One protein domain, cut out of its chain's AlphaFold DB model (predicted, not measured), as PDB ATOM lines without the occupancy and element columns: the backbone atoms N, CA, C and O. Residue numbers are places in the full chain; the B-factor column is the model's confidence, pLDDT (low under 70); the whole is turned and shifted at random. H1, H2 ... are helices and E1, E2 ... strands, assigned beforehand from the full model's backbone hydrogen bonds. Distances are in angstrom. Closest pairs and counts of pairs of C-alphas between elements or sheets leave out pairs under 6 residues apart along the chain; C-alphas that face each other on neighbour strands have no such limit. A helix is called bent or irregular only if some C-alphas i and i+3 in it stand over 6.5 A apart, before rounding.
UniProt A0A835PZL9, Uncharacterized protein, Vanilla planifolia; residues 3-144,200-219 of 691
ATOM      1  N   LEU A   3      25.269 -31.379 -38.134       90.50
ATOM      2  CA  LEU A   3      26.007 -30.164 -38.496       90.50
ATOM      3  C   LEU A   3      26.443 -30.270 -39.957       90.50
ATOM      4  O   LEU A   3      27.140 -31.211 -40.324       90.50
ATOM      5  N   MET A   4      26.039 -29.326 -40.799       89.94
ATOM      6  CA  MET A   4      26.421 -29.284 -42.208       89.94
ATOM      7  C   MET A   4      27.264 -28.042 -42.478       89.94
ATOM      8  O   MET A   4      26.763 -26.925 -42.441       89.94
ATOM      9  N   ALA A   5      28.553 -28.240 -42.726       86.81
ATOM     10  CA  ALA A   5      29.530 -27.179 -42.891       86.81
ATOM     11  C   ALA A   5      29.854 -26.948 -44.368       86.81
ATOM     12  O   ALA A   5      30.329 -27.859 -45.049       86.81
ATOM     13  N   TYR A   6      29.637 -25.724 -44.847       79.56
ATOM     14  CA  TYR A   6      29.896 -25.352 -46.235       79.56
ATOM     15  C   TYR A   6      31.140 -24.467 -46.374       79.56
ATOM     16  O   TYR A   6      31.409 -23.617 -45.524       79.56
ATOM     17  N   ASN A   7      31.873 -24.623 -47.481       70.12
ATOM     18  CA  ASN A   7      32.952 -23.713 -47.904       70.12
ATOM     19  C   ASN A   7      34.051 -23.447 -46.843       70.12
ATOM     20  O   ASN A   7      34.603 -22.338 -46.764       70.12
ATOM     21  N   ILE A   8      34.394 -24.467 -46.047       69.62
ATOM     22  CA  ILE A   8      35.455 -24.453 -45.023       69.62
ATOM     23  C   ILE A   8      36.816 -23.997 -45.586       69.62
ATOM     24  O   ILE A   8      37.513 -23.199 -44.949       69.62
ATOM     25  N   GLY A   9      37.145 -24.429 -46.800       57.03
ATOM     26  CA  GLY A   9      38.394 -24.234 -47.519       57.03
ATOM     27  C   GLY A   9      39.406 -25.362 -47.288       57.03
ATOM     28  O   GLY A   9      39.204 -26.261 -46.471       57.03
ATOM     29  N   SER A  10      40.532 -25.287 -47.999       57.47
ATOM     30  CA  SER A  10      41.649 -26.228 -47.864       57.47
ATOM     31  C   SER A  10      42.301 -26.172 -46.474       57.47
ATOM     32  O   SER A  10      42.982 -25.204 -46.123       57.47
ATOM     33  N   ILE A  11      42.137 -27.235 -45.682       60.41
ATOM     34  CA  ILE A  11      42.758 -27.380 -44.354       60.41
ATOM     35  C   ILE A  11      44.245 -27.723 -44.426       60.41
ATOM     36  O   ILE A  11      44.950 -27.605 -43.426       60.41
ATOM     37  N   GLN A  12      44.742 -28.155 -45.584       49.72
ATOM     38  CA  GLN A  12      46.151 -28.497 -45.748       49.72
ATOM     39  C   GLN A  12      47.043 -27.254 -45.681       49.72
ATOM     40  O   GLN A  12      48.131 -27.306 -45.106       49.72
ATOM     41  N   PHE A  13      46.561 -26.134 -46.221       45.25
ATOM     42  CA  PHE A  13      47.385 -24.953 -46.467       45.25
ATOM     43  C   PHE A  13      46.917 -23.690 -45.738       45.25
ATOM     44  O   PHE A  13      47.712 -22.772 -45.575       45.25
ATOM     45  N   SER A  14      45.669 -23.647 -45.254       47.09
ATOM     46  CA  SER A  14      45.082 -22.443 -44.658       47.09
ATOM     47  C   SER A  14      44.760 -22.617 -43.172       47.09
ATOM     48  O   SER A  14      43.898 -23.417 -42.796       47.09
ATOM     49  N   TRP A  15      45.383 -21.791 -42.324       49.44
ATOM     50  CA  TRP A  15      45.053 -21.687 -40.895       49.44
ATOM     51  C   TRP A  15      43.589 -21.319 -40.655       49.44
ATOM     52  O   TRP A  15      42.943 -21.916 -39.802       49.44
ATOM     53  N   ALA A  16      43.029 -20.416 -41.462       48.75
ATOM     54  CA  ALA A  16      41.619 -20.048 -41.372       48.75
ATOM     55  C   ALA A  16      40.682 -21.233 -41.668       48.75
ATOM     56  O   ALA A  16      39.653 -21.393 -41.019       48.75
ATOM     57  N   SER A  17      41.043 -22.097 -42.622       58.19
ATOM     58  CA  SER A  17      40.252 -23.296 -42.935       58.19
ATOM     59  C   SER A  17      40.362 -24.341 -41.820       58.19
ATOM     60  O   SER A  17      39.349 -24.914 -41.422       58.19
ATOM     61  N   LYS A  18      41.563 -24.523 -41.242       60.25
ATOM     62  CA  LYS A  18      41.758 -25.344 -40.033       60.25
ATOM     63  C   LYS A  18      40.913 -24.825 -38.871       60.25
ATOM     64  O   LYS A  18      40.193 -25.600 -38.264       60.25
ATOM     65  N   PHE A  19      40.937 -23.519 -38.614       61.59
ATOM     66  CA  PHE A  19      40.156 -22.882 -37.555       61.59
ATOM     67  C   PHE A  19      38.644 -23.082 -37.738       61.59
ATOM     68  O   PHE A  19      37.952 -23.461 -36.798       61.59
ATOM     69  N   ARG A  20      38.117 -22.914 -38.957       71.25
ATOM     70  CA  ARG A  20      36.694 -23.168 -39.251       71.25
ATOM     71  C   ARG A  20      36.299 -24.623 -39.039       71.25
ATOM     72  O   ARG A  20      35.211 -24.882 -38.529       71.25
ATOM     73  N   LEU A  21      37.167 -25.559 -39.420       78.69
ATOM     74  CA  LEU A  21      36.959 -26.971 -39.114       78.69
ATOM     75  C   LEU A  21      36.979 -27.200 -37.595       78.69
ATOM     76  O   LEU A  21      36.097 -27.879 -37.075       78.69
ATOM     77  N   SER A  22      37.918 -26.579 -36.876       77.50
ATOM     78  CA  SER A  22      37.987 -26.642 -35.414       77.50
ATOM     79  C   SER A  22      36.715 -26.124 -34.751       77.50
ATOM     80  O   SER A  22      36.256 -26.748 -33.806       77.50
ATOM     81  N   ILE A  23      36.088 -25.059 -35.262       80.00
ATOM     82  CA  ILE A  23      34.779 -24.597 -34.770       80.00
ATOM     83  C   ILE A  23      33.736 -25.714 -34.881       80.00
ATOM     84  O   ILE A  23      33.051 -26.001 -33.903       80.00
ATOM     85  N   CYS A  24      33.639 -26.386 -36.031       85.44
ATOM     86  CA  CYS A  24      32.687 -27.487 -36.220       85.44
ATOM     87  C   CYS A  24      32.928 -28.621 -35.215       85.44
ATOM     88  O   CYS A  24      31.982 -29.137 -34.619       85.44
ATOM     89  N   LEU A  25      34.198 -28.984 -35.011       87.75
ATOM     90  CA  LEU A  25      34.608 -30.024 -34.068       87.75
ATOM     91  C   LEU A  25      34.316 -29.624 -32.617       87.75
ATOM     92  O   LEU A  25      33.790 -30.429 -31.855       87.75
ATOM     93  N   VAL A  26      34.597 -28.377 -32.236       84.00
ATOM     94  CA  VAL A  26      34.315 -27.850 -30.893       84.00
ATOM     95  C   VAL A  26      32.815 -27.810 -30.633       84.00
ATOM     96  O   VAL A  26      32.390 -28.246 -29.568       84.00
ATOM     97  N   VAL A  27      32.011 -27.345 -31.593       81.75
ATOM     98  CA  VAL A  27      30.545 -27.355 -31.481       81.75
ATOM     99  C   VAL A  27      30.057 -28.787 -31.281       81.75
ATOM    100  O   VAL A  27      29.362 -29.047 -30.306       81.75
ATOM    101  N   LYS A  28      30.489 -29.739 -32.118       85.50
ATOM    102  CA  LYS A  28      30.138 -31.156 -31.938       85.50
ATOM    103  C   LYS A  28      30.516 -31.667 -30.546       85.50
ATOM    104  O   LYS A  28      29.684 -32.281 -29.900       85.50
ATOM    105  N   ASN A  29      31.725 -31.384 -30.069       85.38
ATOM    106  CA  ASN A  29      32.202 -31.898 -28.781       85.38
ATOM    107  C   ASN A  29      31.514 -31.237 -27.575       85.38
ATOM    108  O   ASN A  29      31.345 -31.868 -26.539       85.38
ATOM    109  N   ARG A  30      31.136 -29.956 -27.670       81.75
ATOM    110  CA  ARG A  30      30.503 -29.218 -26.563       81.75
ATOM    111  C   ARG A  30      29.006 -29.488 -26.446       81.75
ATOM    112  O   ARG A  30      28.471 -29.400 -25.345       81.75
ATOM    113  N   ILE A  31      28.340 -29.813 -27.553       80.75
ATOM    114  CA  ILE A  31      26.911 -30.155 -27.596       80.75
ATOM    115  C   ILE A  31      26.686 -31.508 -28.286       80.75
ATOM    116  O   ILE A  31      25.814 -31.652 -29.144       80.75
ATOM    117  N   GLU A  32      27.467 -32.515 -27.893       79.88
ATOM    118  CA  GLU A  32      27.462 -33.858 -28.503       79.88
ATOM    119  C   GLU A  32      26.094 -34.549 -28.451       79.88
ATOM    120  O   GLU A  32      25.718 -35.268 -29.372       79.88
ATOM    121  N   HIS A  33      25.296 -34.254 -27.422       83.50
ATOM    122  CA  HIS A  33      23.930 -34.756 -27.273       83.50
ATOM    123  C   HIS A  33      22.949 -34.180 -28.313       83.50
ATOM    124  O   HIS A  33      21.873 -34.739 -28.510       83.50
ATOM    125  N   LEU A  34      23.297 -33.069 -28.978       82.06
ATOM    126  CA  LEU A  34      22.489 -32.437 -30.028       82.06
ATOM    127  C   LEU A  34      23.048 -32.676 -31.433       82.06
ATOM    128  O   LEU A  34      22.264 -32.730 -32.384       82.06
ATOM    129  N   ILE A  35      24.371 -32.799 -31.591       87.19
ATOM    130  CA  ILE A  35      25.046 -32.939 -32.889       87.19
ATOM    131  C   ILE A  35      25.572 -34.369 -33.063       87.19
ATOM    132  O   ILE A  35      26.653 -34.712 -32.597       87.19
ATOM    133  N   GLU A  36      24.842 -35.184 -33.822       87.19
ATOM    134  CA  GLU A  36      25.190 -36.590 -34.088       87.19
ATOM    135  C   GLU A  36      26.417 -36.725 -35.006       87.19
ATOM    136  O   GLU A  36      27.227 -37.642 -34.876       87.19
ATOM    137  N   GLY A  37      26.586 -35.798 -35.952       89.62
ATOM    138  CA  GLY A  37      27.649 -35.869 -36.946       89.62
ATOM    139  C   GLY A  37      27.859 -34.565 -37.704       89.62
ATOM    140  O   GLY A  37      26.982 -33.699 -37.744       89.62
ATOM    141  N   ILE A  38      29.042 -34.443 -38.311       93.50
ATOM    142  CA  ILE A  38      29.443 -33.306 -39.145       93.50
ATOM    143  C   ILE A  38      29.506 -33.785 -40.595       93.50
ATOM    144  O   ILE A  38      30.264 -34.708 -40.884       93.50
ATOM    145  N   ASP A  39      28.749 -33.151 -41.494       91.06
ATOM    146  CA  ASP A  39      28.996 -33.253 -42.936       91.06
ATOM    147  C   ASP A  39      29.741 -32.018 -43.418       91.06
ATOM    148  O   ASP A  39      29.363 -30.897 -43.084       91.06
ATOM    149  N   ILE A  40      30.757 -32.226 -44.248       86.25
ATOM    150  CA  ILE A  40      31.498 -31.156 -44.914       86.25
ATOM    151  C   ILE A  40      31.134 -31.161 -46.394       86.25
ATOM    152  O   ILE A  40      31.275 -32.181 -47.077       86.25
ATOM    153  N   VAL A  41      30.684 -30.007 -46.880       80.06
ATOM    154  CA  VAL A  41      30.360 -29.737 -48.281       80.06
ATOM    155  C   VAL A  41      31.281 -28.622 -48.765       80.06
ATOM    156  O   VAL A  41      30.996 -27.435 -48.607       80.06
ATOM    157  N   ASP A  42      32.429 -29.001 -49.322       70.50
ATOM    158  CA  ASP A  42      33.403 -28.036 -49.825       70.50
ATOM    159  C   ASP A  42      34.038 -28.515 -51.143       70.50
ATOM    160  O   ASP A  42      34.732 -29.544 -51.146       70.50
ATOM    161  N   PRO A  43      33.848 -27.767 -52.250       59.19
ATOM    162  CA  PRO A  43      34.298 -28.163 -53.583       59.19
ATOM    163  C   PRO A  43      35.824 -28.182 -53.740       59.19
ATOM    164  O   PRO A  43      36.341 -28.757 -54.699       59.19
ATOM    165  N   THR A  44      36.556 -27.562 -52.813       54.78
ATOM    166  CA  THR A  44      38.018 -27.445 -52.846       54.78
ATOM    167  C   THR A  44      38.733 -28.595 -52.134       54.78
ATOM    168  O   THR A  44      39.947 -28.734 -52.285       54.78
ATOM    169  N   THR A  45      38.000 -29.461 -51.419       60.09
ATOM    170  CA  THR A  45      38.582 -30.548 -50.613       60.09
ATOM    171  C   THR A  45      39.237 -31.619 -51.486       60.09
ATOM    172  O   THR A  45      38.576 -32.308 -52.273       60.09
ATOM    173  N   ASN A  46      40.548 -31.810 -51.323       56.34
ATOM    174  CA  ASN A  46      41.297 -32.847 -52.033       56.34
ATOM    175  C   ASN A  46      41.221 -34.225 -51.335       56.34
ATOM    176  O   ASN A  46      40.623 -34.367 -50.270       56.34
ATOM    177  N   SER A  47      41.781 -35.277 -51.945       61.59
ATOM    178  CA  SER A  47      41.727 -36.649 -51.403       61.59
ATOM    179  C   SER A  47      42.447 -36.795 -50.058       61.59
ATOM    180  O   SER A  47      41.932 -37.469 -49.170       61.59
ATOM    181  N   THR A  48      43.592 -36.137 -49.878       58.59
ATOM    182  CA  THR A  48      44.335 -36.132 -48.611       58.59
ATOM    183  C   THR A  48      43.550 -35.425 -47.509       58.59
ATOM    184  O   THR A  48      43.419 -35.942 -46.407       58.59
ATOM    185  N   GLU A  49      42.990 -34.254 -47.802       67.69
ATOM    186  CA  GLU A  49      42.170 -33.496 -46.851       67.69
ATOM    187  C   GLU A  49      40.903 -34.247 -46.471       67.69
ATOM    188  O   GLU A  49      40.534 -34.280 -45.301       67.69
ATOM    189  N   ARG A  50      40.274 -34.902 -47.452       75.44
ATOM    190  CA  ARG A  50      39.114 -35.764 -47.242       75.44
ATOM    191  C   ARG A  50      39.419 -36.865 -46.233       75.44
ATOM    192  O   ARG A  50      38.597 -37.120 -45.360       75.44
ATOM    193  N   GLU A  51      40.589 -37.484 -46.338       75.81
ATOM    194  CA  GLU A  51      41.014 -38.530 -45.412       75.81
ATOM    195  C   GLU A  51      41.309 -37.984 -44.012       75.81
ATOM    196  O   GLU A  51      40.833 -38.531 -43.021       75.81
ATOM    197  N   ILE A  52      42.000 -36.842 -43.916       77.88
ATOM    198  CA  ILE A  52      42.238 -36.159 -42.635       77.88
ATOM    199  C   ILE A  52      40.907 -35.828 -41.946       77.88
ATOM    200  O   ILE A  52      40.729 -36.122 -40.768       77.88
ATOM    201  N   MET A  53      39.953 -35.246 -42.673       87.62
ATOM    202  CA  MET A  53      38.636 -34.891 -42.136       87.62
ATOM    203  C   MET A  53      37.836 -36.124 -41.696       87.62
ATOM    204  O   MET A  53      37.180 -36.076 -40.656       87.62
ATOM    205  N   ARG A  54      37.918 -37.239 -42.434       88.75
ATOM    206  CA  ARG A  54      37.313 -38.518 -42.024       88.75
ATOM    207  C   ARG A  54      37.916 -39.058 -40.739       88.75
ATOM    208  O   ARG A  54      37.169 -39.448 -39.847       88.75
ATOM    209  N   ASN A  55      39.238 -38.997 -40.607       90.06
ATOM    210  CA  ASN A  55      39.937 -39.392 -39.383       90.06
ATOM    211  C   ASN A  55      39.572 -38.499 -38.188       90.06
ATOM    212  O   ASN A  55      39.597 -38.953 -37.049       90.06
ATOM    213  N   LEU A  56      39.159 -37.253 -38.440       91.62
ATOM    214  CA  LEU A  56      38.600 -36.340 -37.436       91.62
ATOM    215  C   LEU A  56      37.096 -36.567 -37.171       91.62
ATOM    216  O   LEU A  56      36.456 -35.759 -36.499       91.62
ATOM    217  N   GLY A  57      36.501 -37.639 -37.702       89.88
ATOM    218  CA  GLY A  57      35.095 -37.987 -37.483       89.88
ATOM    219  C   GLY A  57      34.097 -37.116 -38.255       89.88
ATOM    220  O   GLY A  57      32.940 -36.998 -37.835       89.88
ATOM    221  N   CYS A  58      34.538 -36.487 -39.350       92.81
ATOM    222  CA  CYS A  58      33.685 -35.737 -40.274       92.81
ATOM    223  C   CYS A  58      33.369 -36.569 -41.523       92.81
ATOM    224  O   CYS A  58      34.231 -37.241 -42.086       92.81
ATOM    225  N   ASN A  59      32.145 -36.466 -42.022       90.44
ATOM    226  CA  ASN A  59      31.754 -37.060 -43.288       90.44
ATOM    227  C   ASN A  59      31.887 -36.027 -44.415       90.44
ATOM    228  O   ASN A  59      31.147 -35.050 -44.493       90.44
ATOM    229  N   VAL A  60      32.861 -36.215 -45.300       82.75
ATOM    230  CA  VAL A  60      33.096 -35.291 -46.417       82.75
ATOM    231  C   VAL A  60      32.300 -35.742 -47.631       82.75
ATOM    232  O   VAL A  60      32.616 -36.758 -48.266       82.75
ATOM    233  N   LEU A  61      31.284 -34.963 -47.982       78.50
ATOM    234  CA  LEU A  61      30.388 -35.290 -49.078       78.50
ATOM    235  C   LEU A  61      31.076 -35.033 -50.432       78.50
ATOM    236  O   LEU A  61      31.856 -34.095 -50.585       78.50
ATOM    237  N   PRO A  62      30.839 -35.874 -51.452       56.12
ATOM    238  CA  PRO A  62      31.413 -35.693 -52.787       56.12
ATOM    239  C   PRO A  62      30.714 -34.594 -53.610       56.12
ATOM    240  O   PRO A  62      31.024 -34.432 -54.787       56.12
ATOM    241  N   ARG A  63      29.739 -33.881 -53.034       55.91
ATOM    242  CA  ARG A  63      28.859 -32.951 -53.750       55.91
ATOM    243  C   ARG A  63      29.346 -31.510 -53.603       55.91
ATOM    244  O   ARG A  63      29.734 -31.102 -52.518       55.91
ATOM    245  N   ASN A  64      29.214 -30.735 -54.678       53.31
ATOM    246  CA  ASN A  64      29.543 -29.304 -54.728       53.31
ATOM    247  C   ASN A  64      28.285 -28.414 -54.683       53.31
ATOM    248  O   ASN A  64      28.297 -27.313 -55.225       53.31
ATOM    249  N   ARG A  65      27.161 -28.918 -54.152       56.62
ATOM    250  CA  ARG A  65      25.840 -28.269 -54.235       56.62
ATOM    251  C   ARG A  65      25.102 -28.337 -52.892       56.62
ATOM    252  O   ARG A  65      25.268 -29.342 -52.192       56.62
ATOM    253  N   PRO A  66      24.274 -27.329 -52.559       66.06
ATOM    254  CA  PRO A  66      23.355 -27.361 -51.426       66.06
ATOM    255  C   PRO A  66      22.468 -28.600 -51.404       66.06
ATOM    256  O   PRO A  66      21.986 -29.062 -52.438       66.06
ATOM    257  N   ILE A  67      22.264 -29.145 -50.211       69.25
ATOM    258  CA  ILE A  67      21.518 -30.384 -50.005       69.25
ATOM    259  C   ILE A  67      20.173 -30.054 -49.362       69.25
ATOM    260  O   ILE A  67      20.105 -29.276 -48.407       69.25
ATOM    261  N   ARG A  68      19.106 -30.679 -49.870       78.62
ATOM    262  CA  ARG A  68      17.812 -30.696 -49.189       78.62
ATOM    263  C   ARG A  68      17.935 -31.519 -47.911       78.62
ATOM    264  O   ARG A  68      18.231 -32.714 -47.978       78.62
ATOM    265  N   VAL A  69      17.742 -30.890 -46.760       81.31
ATOM    266  CA  VAL A  69      17.882 -31.557 -45.466       81.31
ATOM    267  C   VAL A  69      16.686 -32.470 -45.199       81.31
ATOM    268  O   VAL A  69      15.568 -32.197 -45.632       81.31
ATOM    269  N   GLN A  70      16.931 -33.576 -44.497       79.19
ATOM    270  CA  GLN A  70      15.903 -34.569 -44.154       79.19
ATOM    271  C   GLN A  70      15.451 -34.499 -42.690       79.19
ATOM    272  O   GLN A  70      14.589 -35.263 -42.271       79.19
ATOM    273  N   GLY A  71      16.040 -33.601 -41.906       85.31
ATOM    274  CA  GLY A  71      15.780 -33.484 -40.482       85.31
ATOM    275  C   GLY A  71      16.393 -32.215 -39.890       85.31
ATOM    276  O   GLY A  71      17.055 -31.453 -40.610       85.31
ATOM    277  N   PRO A  72      16.250 -32.025 -38.566       89.19
ATOM    278  CA  PRO A  72      16.870 -30.935 -37.822       89.19
ATOM    279  C   PRO A  72      18.371 -30.799 -38.118       89.19
ATOM    280  O   PRO A  72      19.169 -31.690 -37.798       89.19
ATOM    281  N   THR A  73      18.758 -29.681 -38.733       89.81
ATOM    282  CA  THR A  73      20.115 -29.462 -39.250       89.81
ATOM    283  C   THR A  73      20.638 -28.084 -38.856       89.81
ATOM    284  O   THR A  73      19.988 -27.065 -39.084       89.81
ATOM    285  N   LEU A  74      21.847 -28.066 -38.296       88.62
ATOM    286  CA  LEU A  74      22.635 -26.864 -38.061       88.62
ATOM    287  C   LEU A  74      23.566 -26.642 -39.256       88.62
ATOM    288  O   LEU A  74      24.523 -27.387 -39.458       88.62
ATOM    289  N   VAL A  75      23.297 -25.624 -40.058       87.50
ATOM    290  CA  VAL A  75      24.106 -25.256 -41.218       87.50
ATOM    291  C   VAL A  75      25.166 -24.250 -40.790       87.50
ATOM    292  O   VAL A  75      24.841 -23.146 -40.368       87.50
ATOM    293  N   TYR A  76      26.440 -24.613 -40.917       85.25
ATOM    294  CA  TYR A  76      27.557 -23.710 -40.674       85.25
ATOM    295  C   TYR A  76      28.014 -23.046 -41.977       85.25
ATOM    296  O   TYR A  76      28.512 -23.713 -42.890       85.25
ATOM    297  N   LEU A  77      27.852 -21.722 -42.038       76.50
ATOM    298  CA  LEU A  77      28.265 -20.854 -43.141       76.50
ATOM    299  C   LEU A  77      29.268 -19.815 -42.618       76.50
ATOM    300  O   LEU A  77      28.879 -18.709 -42.243       76.50
ATOM    301  N   PRO A  78      30.575 -20.134 -42.600       61.44
ATOM    302  CA  PRO A  78      31.603 -19.225 -42.084       61.44
ATOM    303  C   PRO A  78      31.741 -17.920 -42.882       61.44
ATOM    304  O   PRO A  78      32.444 -17.007 -42.454       61.44
ATOM    305  N   TYR A  79      31.099 -17.832 -44.045       58.59
ATOM    306  CA  TYR A  79      31.107 -16.670 -44.919       58.59
ATOM    307  C   TYR A  79      29.676 -16.271 -45.266       58.59
ATOM    308  O   TYR A  79      28.819 -17.130 -45.468       58.59
ATOM    309  N   ALA A  80      29.444 -14.965 -45.392       56.97
ATOM    310  CA  ALA A  80      28.229 -14.426 -45.987       56.97
ATOM    311  C   ALA A  80      28.347 -14.546 -47.506       56.97
ATOM    312  O   ALA A  80      28.674 -13.562 -48.160       56.97
ATOM    313  N   ASP A  81      28.157 -15.755 -48.038       62.19
ATOM    314  CA  ASP A  81      27.939 -15.975 -49.468       62.19
ATOM    315  C   ASP A  81      26.422 -15.961 -49.733       62.19
ATOM    316  O   ASP A  81      25.724 -16.923 -49.391       62.19
ATOM    317  N   PRO A  82      25.889 -14.868 -50.304       64.25
ATOM    318  CA  PRO A  82      24.466 -14.714 -50.568       64.25
ATOM    319  C   PRO A  82      23.911 -15.713 -51.574       64.25
ATOM    320  O   PRO A  82      22.761 -16.117 -51.444       64.25
ATOM    321  N   LEU A  83      24.709 -16.104 -52.571       62.97
ATOM    322  CA  LEU A  83      24.275 -17.007 -53.637       62.97
ATOM    323  C   LEU A  83      24.211 -18.440 -53.122       62.97
ATOM    324  O   LEU A  83      23.260 -19.169 -53.411       62.97
ATOM    325  N   LEU A  84      25.181 -18.829 -52.290       70.75
ATOM    326  CA  LEU A  84      25.129 -20.101 -51.581       70.75
ATOM    327  C   LEU A  84      23.940 -20.153 -50.613       70.75
ATOM    328  O   LEU A  84      23.262 -21.178 -50.543       70.75
ATOM    329  N   LEU A  85      23.671 -19.063 -49.886       76.31
ATOM    330  CA  LEU A  85      22.530 -18.985 -48.976       76.31
ATOM    331  C   LEU A  85      21.191 -19.017 -49.730       76.31
ATOM    332  O   LEU A  85      20.305 -19.764 -49.326       76.31
ATOM    333  N   GLU A  86      21.053 -18.289 -50.842       76.50
ATOM    334  CA  GLU A  86      19.882 -18.371 -51.728       76.50
ATOM    335  C   GLU A  86      19.678 -19.805 -52.230       76.50
ATOM    336  O   GLU A  86      18.579 -20.345 -52.128       76.50
ATOM    337  N   SER A  87      20.742 -20.457 -52.699       72.00
ATOM    338  CA  SER A  87      20.681 -21.833 -53.206       72.00
ATOM    339  C   SER A  87      20.317 -22.841 -52.103       72.00
ATOM    340  O   SER A  87      19.614 -23.823 -52.343       72.00
ATOM    341  N   LEU A  88      20.770 -22.606 -50.864       79.06
ATOM    342  CA  LEU A  88      20.371 -23.387 -49.688       79.06
ATOM    343  C   LEU A  88      18.897 -23.189 -49.347       79.06
ATOM    344  O   LEU A  88      18.218 -24.171 -49.039       79.06
ATOM    345  N   LEU A  89      18.408 -21.950 -49.407       82.31
ATOM    346  CA  LEU A  89      16.998 -21.636 -49.208       82.31
ATOM    347  C   LEU A  89      16.145 -22.283 -50.294       82.31
ATOM    348  O   LEU A  89      15.150 -22.908 -49.961       82.31
ATOM    349  N   GLU A  90      16.553 -22.210 -51.556       77.50
ATOM    350  CA  GLU A  90      15.856 -22.833 -52.680       77.50
ATOM    351  C   GLU A  90      15.743 -24.354 -52.529       77.50
ATOM    352  O   GLU A  90      14.647 -24.906 -52.629       77.50
ATOM    353  N   ALA A  91      16.838 -25.036 -52.177       75.25
ATOM    354  CA  ALA A  91      16.833 -26.486 -51.960       75.25
ATOM    355  C   ALA A  91      15.929 -26.935 -50.812       75.25
ATOM    356  O   ALA A  91      15.524 -28.100 -50.758       75.25
ATOM    357  N   ASN A  92      15.618 -26.014 -49.906       82.69
ATOM    358  CA  ASN A  92      14.892 -26.269 -48.677       82.69
ATOM    359  C   ASN A  92      13.632 -25.402 -48.555       82.69
ATOM    360  O   ASN A  92      13.129 -25.250 -47.441       82.69
ATOM    361  N   TRP A  93      13.114 -24.856 -49.666       85.69
ATOM    362  CA  TRP A  93      12.034 -23.860 -49.678       85.69
ATOM    363  C   TRP A  93      10.672 -24.487 -49.370       85.69
ATOM    364  O   TRP A  93       9.816 -24.694 -50.221       85.69
ATOM    365  N   CYS A  94      10.501 -24.879 -48.117       83.75
ATOM    366  CA  CYS A  94       9.317 -25.531 -47.599       83.75
ATOM    367  C   CYS A  94       9.220 -25.202 -46.116       83.75
ATOM    368  O   CYS A  94      10.182 -25.395 -45.378       83.75
ATOM    369  N   THR A  95       8.052 -24.765 -45.662       84.38
ATOM    370  CA  THR A  95       7.794 -24.353 -44.275       84.38
ATOM    371  C   THR A  95       8.253 -25.390 -43.252       84.38
ATOM    372  O   THR A  95       8.946 -25.059 -42.291       84.38
ATOM    373  N   ALA A  96       7.936 -26.664 -43.498       82.81
ATOM    374  CA  ALA A  96       8.316 -27.766 -42.622       82.81
ATOM    375  C   ALA A  96       9.837 -27.987 -42.561       82.81
ATOM    376  O   ALA A  96      10.345 -28.371 -41.512       82.81
ATOM    377  N   ILE A  97      10.557 -27.739 -43.661       85.75
ATOM    378  CA  ILE A  97      12.013 -27.924 -43.753       85.75
ATOM    379  C   ILE A  97      12.746 -26.699 -43.206       85.75
ATOM    380  O   ILE A  97      13.677 -26.853 -42.422       85.75
ATOM    381  N   LEU A  98      12.311 -25.485 -43.552       86.81
ATOM    382  CA  LEU A  98      12.897 -24.249 -43.033       86.81
ATOM    383  C   LEU A  98      12.820 -24.204 -41.502       86.81
ATOM    384  O   LEU A  98      13.812 -23.887 -40.859       86.81
ATOM    385  N   ASN A  99      11.708 -24.628 -40.893       85.94
ATOM    386  CA  ASN A  99      11.593 -24.728 -39.430       85.94
ATOM    387  C   ASN A  99      12.533 -25.776 -38.788       85.94
ATOM    388  O   ASN A  99      12.669 -25.807 -37.568       85.94
ATOM    389  N   GLN A 100      13.181 -26.633 -39.583       86.12
ATOM    390  CA  GLN A 100      14.196 -27.590 -39.127       86.12
ATOM    391  C   GLN A 100      15.630 -27.089 -39.351       86.12
ATOM    392  O   GLN A 100      16.583 -27.760 -38.945       86.12
ATOM    393  N   LEU A 101      15.800 -25.930 -39.989       87.56
ATOM    394  CA  LEU A 101      17.097 -25.327 -40.256       87.56
ATOM    395  C   LEU A 101      17.445 -24.280 -39.203       87.56
ATOM    396  O   LEU A 101      16.681 -23.353 -38.930       87.56
ATOM    397  N   ALA A 102      18.664 -24.391 -38.689       86.38
ATOM    398  CA  ALA A 102      19.347 -23.303 -38.013       86.38
ATOM    399  C   ALA A 102      20.633 -22.988 -38.778       86.38
ATOM    400  O   ALA A 102      21.370 -23.900 -39.142       86.38
ATOM    401  N   PHE A 103      20.922 -21.715 -39.019       83.12
ATOM    402  CA  PHE A 103      22.157 -21.270 -39.654       83.12
ATOM    403  C   PHE A 103      23.073 -20.647 -38.612       83.12
ATOM    404  O   PHE A 103      22.660 -19.766 -37.872       83.12
ATOM    405  N   PHE A 104      24.324 -21.075 -38.577       79.38
ATOM    406  CA  PHE A 104      25.364 -20.530 -37.721       79.38
ATOM    407  C   PHE A 104      26.472 -19.956 -38.601       79.38
ATOM    408  O   PHE A 104      26.988 -20.643 -39.483       79.38
ATOM    409  N   GLY A 105      26.816 -18.686 -38.401       72.31
ATOM    410  CA  GLY A 105      27.767 -17.997 -39.268       72.31
ATOM    411  C   GLY A 105      27.546 -16.495 -39.286       72.31
ATOM    412  O   GLY A 105      27.144 -15.918 -38.282       72.31
ATOM    413  N   VAL A 106      27.789 -15.852 -40.428       64.12
ATOM    414  CA  VAL A 106      27.610 -14.397 -40.560       64.12
ATOM    415  C   VAL A 106      26.153 -13.989 -40.337       64.12
ATOM    416  O   VAL A 106      25.229 -14.677 -40.765       64.12
ATOM    417  N   SER A 107      25.957 -12.844 -39.683       67.06
ATOM    418  CA  SER A 107      24.656 -12.192 -39.516       67.06
ATOM    419  C   SER A 107      23.811 -12.155 -40.807       67.06
ATOM    420  O   SER A 107      24.294 -11.758 -41.874       67.06
ATOM    421  N   PHE A 108      22.531 -12.528 -40.715       70.44
ATOM    422  CA  PHE A 108      21.574 -12.514 -41.824       70.44
ATOM    423  C   PHE A 108      21.224 -11.069 -42.176       70.44
ATOM    424  O   PHE A 108      21.193 -10.701 -43.350       70.44
ATOM    425  N   ARG A 109      21.076 -10.205 -41.159       67.06
ATOM    426  CA  ARG A 109      20.973  -8.752 -41.335       67.06
ATOM    427  C   ARG A 109      22.191  -8.166 -42.050       67.06
ATOM    428  O   ARG A 109      22.015  -7.363 -42.962       67.06
ATOM    429  N   HIS A 110      23.403  -8.577 -41.678       62.34
ATOM    430  CA  HIS A 110      24.632  -8.117 -42.331       62.34
ATOM    431  C   HIS A 110      24.734  -8.617 -43.780       62.34
ATOM    432  O   HIS A 110      25.081  -7.853 -44.679       62.34
ATOM    433  N   THR A 111      24.359  -9.877 -44.019       63.03
ATOM    434  CA  THR A 111      24.262 -10.464 -45.363       63.03
ATOM    435  C   THR A 111      23.278  -9.665 -46.223       63.03
ATOM    436  O   THR A 111      23.634  -9.261 -47.322       63.03
ATOM    437  N   LYS A 112      22.096  -9.317 -45.693       61.88
ATOM    438  CA  LYS A 112      21.084  -8.493 -46.376       61.88
ATOM    439  C   LYS A 112      21.530  -7.052 -46.644       61.88
ATOM    440  O   LYS A 112      21.299  -6.540 -47.734       61.88
ATOM    441  N   GLN A 113      22.164  -6.386 -45.677       59.12
ATOM    442  CA  GLN A 113      22.662  -5.016 -45.868       59.12
ATOM    443  C   GLN A 113      23.685  -4.937 -47.003       59.12
ATOM    444  O   GLN A 113      23.636  -4.006 -47.790       59.12
ATOM    445  N   ARG A 114      24.547  -5.950 -47.146       49.53
ATOM    446  CA  ARG A 114      25.486  -6.048 -48.274       49.53
ATOM    447  C   ARG A 114      24.824  -6.298 -49.630       49.53
ATOM    448  O   ARG A 114      25.471  -6.108 -50.654       49.53
ATOM    449  N   LEU A 115      23.583  -6.778 -49.634       52.31
ATOM    450  CA  LEU A 115      22.888  -7.275 -50.818       52.31
ATOM    451  C   LEU A 115      21.998  -6.252 -51.500       52.31
ATOM    452  O   LEU A 115      21.885  -6.293 -52.723       52.31
ATOM    453  N   ASN A 116      21.393  -5.353 -50.721       47.66
ATOM    454  CA  ASN A 116      20.521  -4.306 -51.254       47.66
ATOM    455  C   ASN A 116      21.225  -3.414 -52.294       47.66
ATOM    456  O   ASN A 116      20.534  -2.817 -53.114       47.66
ATOM    457  N   ASP A 117      22.562  -3.402 -52.306       42.06
ATOM    458  CA  ASP A 117      23.364  -2.517 -53.150       42.06
ATOM    459  C   ASP A 117      24.054  -3.228 -54.338       42.06
ATOM    460  O   ASP A 117      24.629  -2.546 -55.181       42.06
ATOM    461  N   LYS A 118      24.051  -4.577 -54.432       41.25
ATOM    462  CA  LYS A 118      25.040  -5.304 -55.280       41.25
ATOM    463  C   LYS A 118      24.534  -6.412 -56.204       41.25
ATOM    464  O   LYS A 118      25.192  -6.704 -57.196       41.25
ATOM    465  N   LEU A 119      23.425  -7.078 -55.893       45.09
ATOM    466  CA  LEU A 119      22.913  -8.200 -56.694       45.09
ATOM    467  C   LEU A 119      21.482  -7.899 -57.137       45.09
ATOM    468  O   LEU A 119      20.700  -7.343 -56.367       45.09
ATOM    469  N   SER A 120      21.128  -8.265 -58.376       47.41
ATOM    470  CA  SER A 120      19.765  -8.053 -58.876       47.41
ATOM    471  C   SER A 120      18.757  -8.693 -57.914       47.41
ATOM    472  O   SER A 120      18.957  -9.818 -57.451       47.41
ATOM    473  N   LYS A 121      17.659  -7.985 -57.602       54.16
ATOM    474  CA  LYS A 121      16.616  -8.461 -56.666       54.16
ATOM    475  C   LYS A 121      16.115  -9.872 -57.009       54.16
ATOM    476  O   LYS A 121      15.687 -10.599 -56.118       54.16
ATOM    477  N   HIS A 122      16.205 -10.260 -58.283       52.78
ATOM    478  CA  HIS A 122      15.846 -11.582 -58.789       52.78
ATOM    479  C   HIS A 122      16.779 -12.712 -58.322       52.78
ATOM    480  O   HIS A 122      16.291 -13.806 -58.049       52.78
ATOM    481  N   ARG A 123      18.089 -12.463 -58.170       51.84
ATOM    482  CA  ARG A 123      19.099 -13.484 -57.813       51.84
ATOM    483  C   ARG A 123      19.097 -13.909 -56.344       51.84
ATOM    484  O   ARG A 123      19.725 -14.903 -56.011       51.84
ATOM    485  N   ILE A 124      18.430 -13.155 -55.477       60.31
ATOM    486  CA  ILE A 124      18.354 -13.383 -54.022       60.31
ATOM    487  C   ILE A 124      16.916 -13.222 -53.515       60.31
ATOM    488  O   ILE A 124      16.653 -12.701 -52.426       60.31
ATOM    489  N   ARG A 125      15.953 -13.573 -54.371       68.94
ATOM    490  CA  ARG A 125      14.531 -13.316 -54.139       68.94
ATOM    491  C   ARG A 125      14.030 -14.027 -52.886       68.94
ATOM    492  O   ARG A 125      13.311 -13.413 -52.104       68.94
ATOM    493  N   ARG A 126      14.446 -15.278 -52.655       77.00
ATOM    494  CA  ARG A 126      14.030 -16.073 -51.492       77.00
ATOM    495  C   ARG A 126      14.676 -15.552 -50.219       77.00
ATOM    496  O   ARG A 126      14.004 -15.408 -49.202       77.00
ATOM    497  N   LEU A 127      15.946 -15.176 -50.289       76.75
ATOM    498  CA  LEU A 127      16.673 -14.548 -49.197       76.75
ATOM    499  C   LEU A 127      16.022 -13.229 -48.755       76.75
ATOM    500  O   LEU A 127      15.835 -12.996 -47.560       76.75
ATOM    501  N   ASN A 128      15.611 -12.395 -49.711       72.88
ATOM    502  CA  ASN A 128      14.880 -11.158 -49.434       72.88
ATOM    503  C   ASN A 128      13.487 -11.421 -48.853       72.88
ATOM    504  O   ASN A 128      13.105 -10.783 -47.870       72.88
ATOM    505  N   ALA A 129      12.760 -12.368 -49.445       78.00
ATOM    506  CA  ALA A 129      11.405 -12.745 -49.068       78.00
ATOM    507  C   ALA A 129      11.330 -13.309 -47.640       78.00
ATOM    508  O   ALA A 129      10.469 -12.918 -46.854       78.00
ATOM    509  N   ILE A 130      12.273 -14.180 -47.266       81.62
ATOM    510  CA  ILE A 130      12.269 -14.840 -45.956       81.62
ATOM    511  C   ILE A 130      12.801 -13.953 -44.830       81.62
ATOM    512  O   ILE A 130      12.612 -14.279 -43.662       81.62
ATOM    513  N   ALA A 131      13.449 -12.826 -45.144       76.75
ATOM    514  CA  ALA A 131      14.159 -12.001 -44.167       76.75
ATOM    515  C   ALA A 131      13.292 -11.544 -42.981       76.75
ATOM    516  O   ALA A 131      13.793 -11.445 -41.866       76.75
ATOM    517  N   ALA A 132      12.003 -11.278 -43.206       75.00
ATOM    518  CA  ALA A 132      11.073 -10.890 -42.140       75.00
ATOM    519  C   ALA A 132      10.729 -12.050 -41.183       75.00
ATOM    520  O   ALA A 132      10.289 -11.824 -40.059       75.00
ATOM    521  N   CYS A 133      10.934 -13.288 -41.627       81.50
ATOM    522  CA  CYS A 133      10.628 -14.509 -40.889       81.50
ATOM    523  C   CYS A 133      11.845 -15.090 -40.152       81.50
ATOM    524  O   CYS A 133      11.701 -16.056 -39.393       81.50
ATOM    525  N   VAL A 134      13.036 -14.529 -40.382       84.50
ATOM    526  CA  VAL A 134      14.277 -14.965 -39.741       84.50
ATOM    527  C   VAL A 134      14.393 -14.332 -38.364       84.50
ATOM    528  O   VAL A 134      14.375 -13.112 -38.205       84.50
ATOM    529  N   LYS A 135      14.554 -15.182 -37.354       83.06
ATOM    530  CA  LYS A 135      15.001 -14.773 -36.031       83.06
ATOM    531  C   LYS A 135      16.503 -14.929 -35.944       83.06
ATOM    532  O   LYS A 135      17.030 -16.019 -36.135       83.06
ATOM    533  N   GLU A 136      17.157 -13.831 -35.611       80.56
ATOM    534  CA  GLU A 136      18.601 -13.743 -35.485       80.56
ATOM    535  C   GLU A 136      18.977 -13.564 -34.011       80.56
ATOM    536  O   GLU A 136      18.502 -12.644 -33.342       80.56
ATOM    537  N   ILE A 137      19.821 -14.459 -33.503       76.06
ATOM    538  CA  ILE A 137      20.468 -14.349 -32.197       76.06
ATOM    539  C   ILE A 137      21.928 -14.006 -32.459       76.06
ATOM    540  O   ILE A 137      22.684 -14.831 -32.970       76.06
ATOM    541  N   ASN A 138      22.334 -12.792 -32.097       69.19
ATOM    542  CA  ASN A 138      23.736 -12.399 -32.159       69.19
ATOM    543  C   ASN A 138      24.525 -13.166 -31.099       69.19
ATOM    544  O   ASN A 138      24.282 -12.999 -29.909       69.19
ATOM    545  N   LEU A 139      25.483 -13.980 -31.533       63.16
ATOM    546  CA  LEU A 139      26.356 -14.737 -30.638       63.16
ATOM    547  C   LEU A 139      27.577 -13.906 -30.215       63.16
ATOM    548  O   LEU A 139      28.136 -14.139 -29.151       63.16
ATOM    549  N   CYS A 140      27.971 -12.909 -31.017       55.69
ATOM    550  CA  CYS A 140      29.147 -12.066 -30.763       55.69
ATOM    551  C   CYS A 140      28.836 -10.660 -30.212       55.69
ATOM    552  O   CYS A 140      29.714  -9.804 -30.254       55.69
ATOM    553  N   GLY A 141      27.631 -10.395 -29.692       43.38
ATOM    554  CA  GLY A 141      27.348  -9.116 -29.015       43.38
ATOM    555  C   GLY A 141      28.147  -8.926 -27.714       43.38
ATOM    556  O   GLY A 141      28.465  -7.801 -27.351       43.38
ATOM    557  N   GLU A 142      28.516 -10.027 -27.046       38.78
ATOM    558  CA  GLU A 142      29.185 -10.034 -25.732       38.78
ATOM    559  C   GLU A 142      30.700 -10.284 -25.787       38.78
ATOM    560  O   GLU A 142      31.394 -10.033 -24.806       38.78
ATOM    561  N   LEU A 143      31.265 -10.696 -26.928       36.25
ATOM    562  CA  LEU A 143      32.727 -10.735 -27.081       36.25
ATOM    563  C   LEU A 143      33.330  -9.322 -27.035       36.25
ATOM    564  O   LEU A 143      34.446  -9.144 -26.563       36.25
ATOM    565  N   ASP A 144      32.558  -8.302 -27.408       32.62
ATOM    566  CA  ASP A 144      32.940  -6.898 -27.234       32.62
ATOM    567  C   ASP A 144      33.060  -6.486 -25.748       32.62
ATOM    568  O   ASP A 144      33.736  -5.505 -25.440       32.62
ATOM    569  N   PRO A 200      30.816 -11.040 -37.340       50.75
ATOM    570  CA  PRO A 200      29.785 -11.043 -36.304       50.75
ATOM    571  C   PRO A 200      28.906 -12.280 -36.467       50.75
ATOM    572  O   PRO A 200      28.134 -12.397 -37.425       50.75
ATOM    573  N   SER A 201      29.140 -13.244 -35.575       62.09
ATOM    574  CA  SER A 201      28.558 -14.564 -35.697       62.09
ATOM    575  C   SER A 201      27.195 -14.531 -35.047       62.09
ATOM    576  O   SER A 201      27.015 -14.000 -33.948       62.09
ATOM    577  N   ALA A 202      26.227 -15.082 -35.751       67.56
ATOM    578  CA  ALA A 202      24.854 -15.141 -35.323       67.56
ATOM    579  C   ALA A 202      24.280 -16.521 -35.632       67.56
ATOM    580  O   ALA A 202      24.716 -17.220 -36.554       67.56
ATOM    581  N   LEU A 203      23.314 -16.906 -34.809       78.25
ATOM    582  CA  LEU A 203      22.469 -18.062 -35.022       78.25
ATOM    583  C   LEU A 203      21.137 -17.577 -35.593       78.25
ATOM    584  O   LEU A 203      20.447 -16.776 -34.966       78.25
ATOM    585  N   HIS A 204      20.766 -18.091 -36.757       83.25
ATOM    586  CA  HIS A 204      19.520 -17.767 -37.441       83.25
ATOM    587  C   HIS A 204      18.614 -18.976 -37.469       83.25
ATOM    588  O   HIS A 204      19.065 -20.081 -37.758       83.25
ATOM    589  N   TYR A 205      17.331 -18.774 -37.229       84.56
ATOM    590  CA  TYR A 205      16.323 -19.810 -37.405       84.56
ATOM    591  C   TYR A 205      15.011 -19.186 -37.863       84.56
ATOM    592  O   TYR A 205      14.770 -17.987 -37.707       84.56
ATOM    593  N   PHE A 206      14.152 -20.010 -38.445       84.44
ATOM    594  CA  PHE A 206      12.885 -19.564 -39.006       84.44
ATOM    595  C   PHE A 206      11.785 -19.747 -37.972       84.44
ATOM    596  O   PHE A 206      11.725 -20.766 -37.284       84.44
ATOM    597  N   LYS A 207      10.913 -18.745 -37.840       77.69
ATOM    598  CA  LYS A 207       9.699 -18.857 -37.025       77.69
ATOM    599  C   LYS A 207       8.479 -18.787 -37.932       77.69
ATOM    600  O   LYS A 207       7.822 -17.752 -38.009       77.69
ATOM    601  N   LEU A 208       8.193 -19.887 -38.620       84.56
ATOM    602  CA  LEU A 208       7.042 -19.998 -39.515       84.56
ATOM    603  C   LEU A 208       5.928 -20.802 -38.836       84.56
ATOM    604  O   LEU A 208       6.202 -21.827 -38.209       84.56
ATOM    605  N   ALA A 209       4.677 -20.357 -38.964       83.12
ATOM    606  CA  ALA A 209       3.527 -21.168 -38.562       83.12
ATOM    607  C   ALA A 209       3.455 -22.443 -39.422       83.12
ATOM    608  O   ALA A 209       3.930 -22.447 -40.556       83.12
ATOM    609  N   ALA A 210       2.902 -23.536 -38.893       76.88
ATOM    610  CA  ALA A 210       2.917 -24.835 -39.576       76.88
ATOM    611  C   ALA A 210       2.172 -24.824 -40.927       76.88
ATOM    612  O   ALA A 210       2.541 -25.556 -41.841       76.88
ATOM    613  N   ASP A 211       1.158 -23.970 -41.050       79.50
ATOM    614  CA  ASP A 211       0.320 -23.732 -42.228       79.50
ATOM    615  C   ASP A 211       0.802 -22.558 -43.096       79.50
ATOM    616  O   ASP A 211       0.206 -22.259 -44.131       79.50
ATOM    617  N   PHE A 212       1.882 -21.880 -42.699       82.25
ATOM    618  CA  PHE A 212       2.399 -20.728 -43.425       82.25
ATOM    619  C   PHE A 212       2.868 -21.145 -44.821       82.25
ATOM    620  O   PHE A 212       3.723 -22.019 -44.949       82.25
ATOM    621  N   ASN A 213       2.356 -20.512 -45.877       80.31
ATOM    622  CA  ASN A 213       2.780 -20.798 -47.244       80.31
ATOM    623  C   ASN A 213       3.983 -19.928 -47.638       80.31
ATOM    624  O   ASN A 213       3.821 -18.770 -48.020       80.31
ATOM    625  N   VAL A 214       5.190 -20.496 -47.585       80.69
ATOM    626  CA  VAL A 214       6.427 -19.787 -47.967       80.69
ATOM    627  C   VAL A 214       6.490 -19.405 -49.445       80.69
ATOM    628  O   VAL A 214       7.199 -18.463 -49.785       80.69
ATOM    629  N   GLU A 215       5.728 -20.062 -50.323       79.38
ATOM    630  CA  GLU A 215       5.659 -19.676 -51.741       79.38
ATOM    631  C   GLU A 215       4.965 -18.324 -51.931       79.38
ATOM    632  O   GLU A 215       5.313 -17.573 -52.835       79.38
ATOM    633  N   ALA A 216       4.046 -17.955 -51.032       78.38
ATOM    634  CA  ALA A 216       3.362 -16.664 -51.086       78.38
ATOM    635  C   ALA A 216       4.289 -15.472 -50.772       78.38
ATOM    636  O   ALA A 216       3.919 -14.328 -51.029       78.38
ATOM    637  N   LEU A 217       5.483 -15.719 -50.216       74.75
ATOM    638  CA  LEU A 217       6.469 -14.674 -49.939       74.75
ATOM    639  C   LEU A 217       7.231 -14.215 -51.193       74.75
ATOM    640  O   LEU A 217       7.855 -13.154 -51.164       74.75
ATOM    641  N   VAL A 218       7.212 -14.994 -52.279       69.69
ATOM    642  CA  VAL A 218       7.900 -14.658 -53.533       69.69
ATOM    643  C   VAL A 218       6.863 -14.103 -54.522       69.69
ATOM    644  O   VAL A 218       5.941 -14.830 -54.887       69.69
ATOM    645  N   PRO A 219       6.967 -12.834 -54.967       55.16
ATOM    646  CA  PRO A 219       5.978 -12.233 -55.865       55.16
ATOM    647  C   PRO A 219       5.796 -13.035 -57.161       55.16
ATOM    648  O   PRO A 219       6.775 -13.459 -57.776       55.16
TER     649      PRO A 219
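Overview. This is residues 3 to 144 and 200 to 219 of the 691 residues of an uncharacterized protein of Vanilla planifolia (UniProt A0A835PZL9). One strongly twisted sheet of seven strands runs through the domain from end to end; near one end H1 lies along it over E1 and E2, with H2 beside the edge strand E3. Toward its other end H3, H5 and H6 gather in a loose group, H3 crossing H6, with the short H7 on H6 at the far end of the domain and the short H4 near H3. The printed part has 162 residues, with seven named helices and seven named strands in the order E1 H1 E2 H2 E3 E4 H3 H4 E5 H5 H6 E6 E7 H7. The sheet runs E3 E2 E1 E4 E5 E7 E6 and is mixed, and the class is mixed, helices and strands. The whole is compact, with a radius of gyration of the C-alphas of 15.9 A and spans of 46 by 36 by 34 A.

Along the chain. Start with the sheet: find C-alpha 3 at (26.007, -30.164, -38.496), where E1, residues 3 to 6, begins. Beside it look for E2 at residues 37 to 41, 13.2 A long, and E3 at 58 to 60. The other strands are E4 at 73 to 77, E5 at 101 to 106, 15.2 A, E6 at 134 to 138, and E7 at 201 to 206, 16.8 A. The longest helix, H1, runs from C-alpha 15 at (45.053, -21.687, -40.895) to C-alpha 30, 21.8 A away. H2 is residues 47 to 55, H3 residues 82 to 91, 14.1 A, H4 residues 95 to 98, H5 residues 108 to 113, and H6 residues 125 to 133, 13.9 A. H7, residues 214 to 217, ends at C-alpha 217, (6.469, -14.674, -49.939).

Arrangement. In the sheet, E2 and E1 are parallel, with N 5 and O 39 at 2.8 A. E3 is parallel to E2, with N 59 and O 38 at 2.8 A. E1 is parallel to E4, with N 4 and O 74 at 2.8 A, and E4 to E5, with N 75 and O 102 at 2.7 A. E7 is antiparallel to E5, with N 103 and O 204 at 2.8 A, and to E6, with N 135 and O 205 at 2.8 A. The strand-helix-strand units, parallel neighbour strands joined through helices, are E1 H1 E2, E2 H2 E3 and E4 H3 H4 E5; E5, H5 H6, E6 is a split unit, with E7 between its strands. Each of these four crossovers is right-handed. Look now at H1, on the sheet at a height of 10.0 A; it lies over E1 and only just over E2, on which 3 of its C-alphas fall, and runs along the strands, at 7 degrees to E1 on the local plane. H2 is on the sheet but over none of its strands; its closest C-alphas to E3 are those of Arg 50 and Val 60, 6.1 A. H3, H4, H5 and H6 only graze the sheet. H3 and H6 touch, about perpendicular at 82 degrees, closest at the C-alphas of Glu 86 and Leu 127, 5.6 A. H6 touches H7 at the C-alphas of Ala 129 and Leu 217, their closest, 5.4 A. H6 is irregular: C-alphas 129 and 132 are 7.2 A apart. In H1, H2, H3 and H5 every O i to N i+4 pair is within hydrogen-bond range, in H6 3 of 5; H4 and H7 are too short for one.

Size, cuts and confidence. The C-alphas farthest apart, those of Phe 13 and Asp 211, are 47.3 A apart. Residues 145 to 199 are not printed; C-alphas 144 and 200 are 10.5 A apart across the cut. The links E3 to E4 and H5 to H6 are long. The mean pLDDT of the printed part is 72.2, and 62 residues are under 70, among them 8 to 19 and 109 to 125.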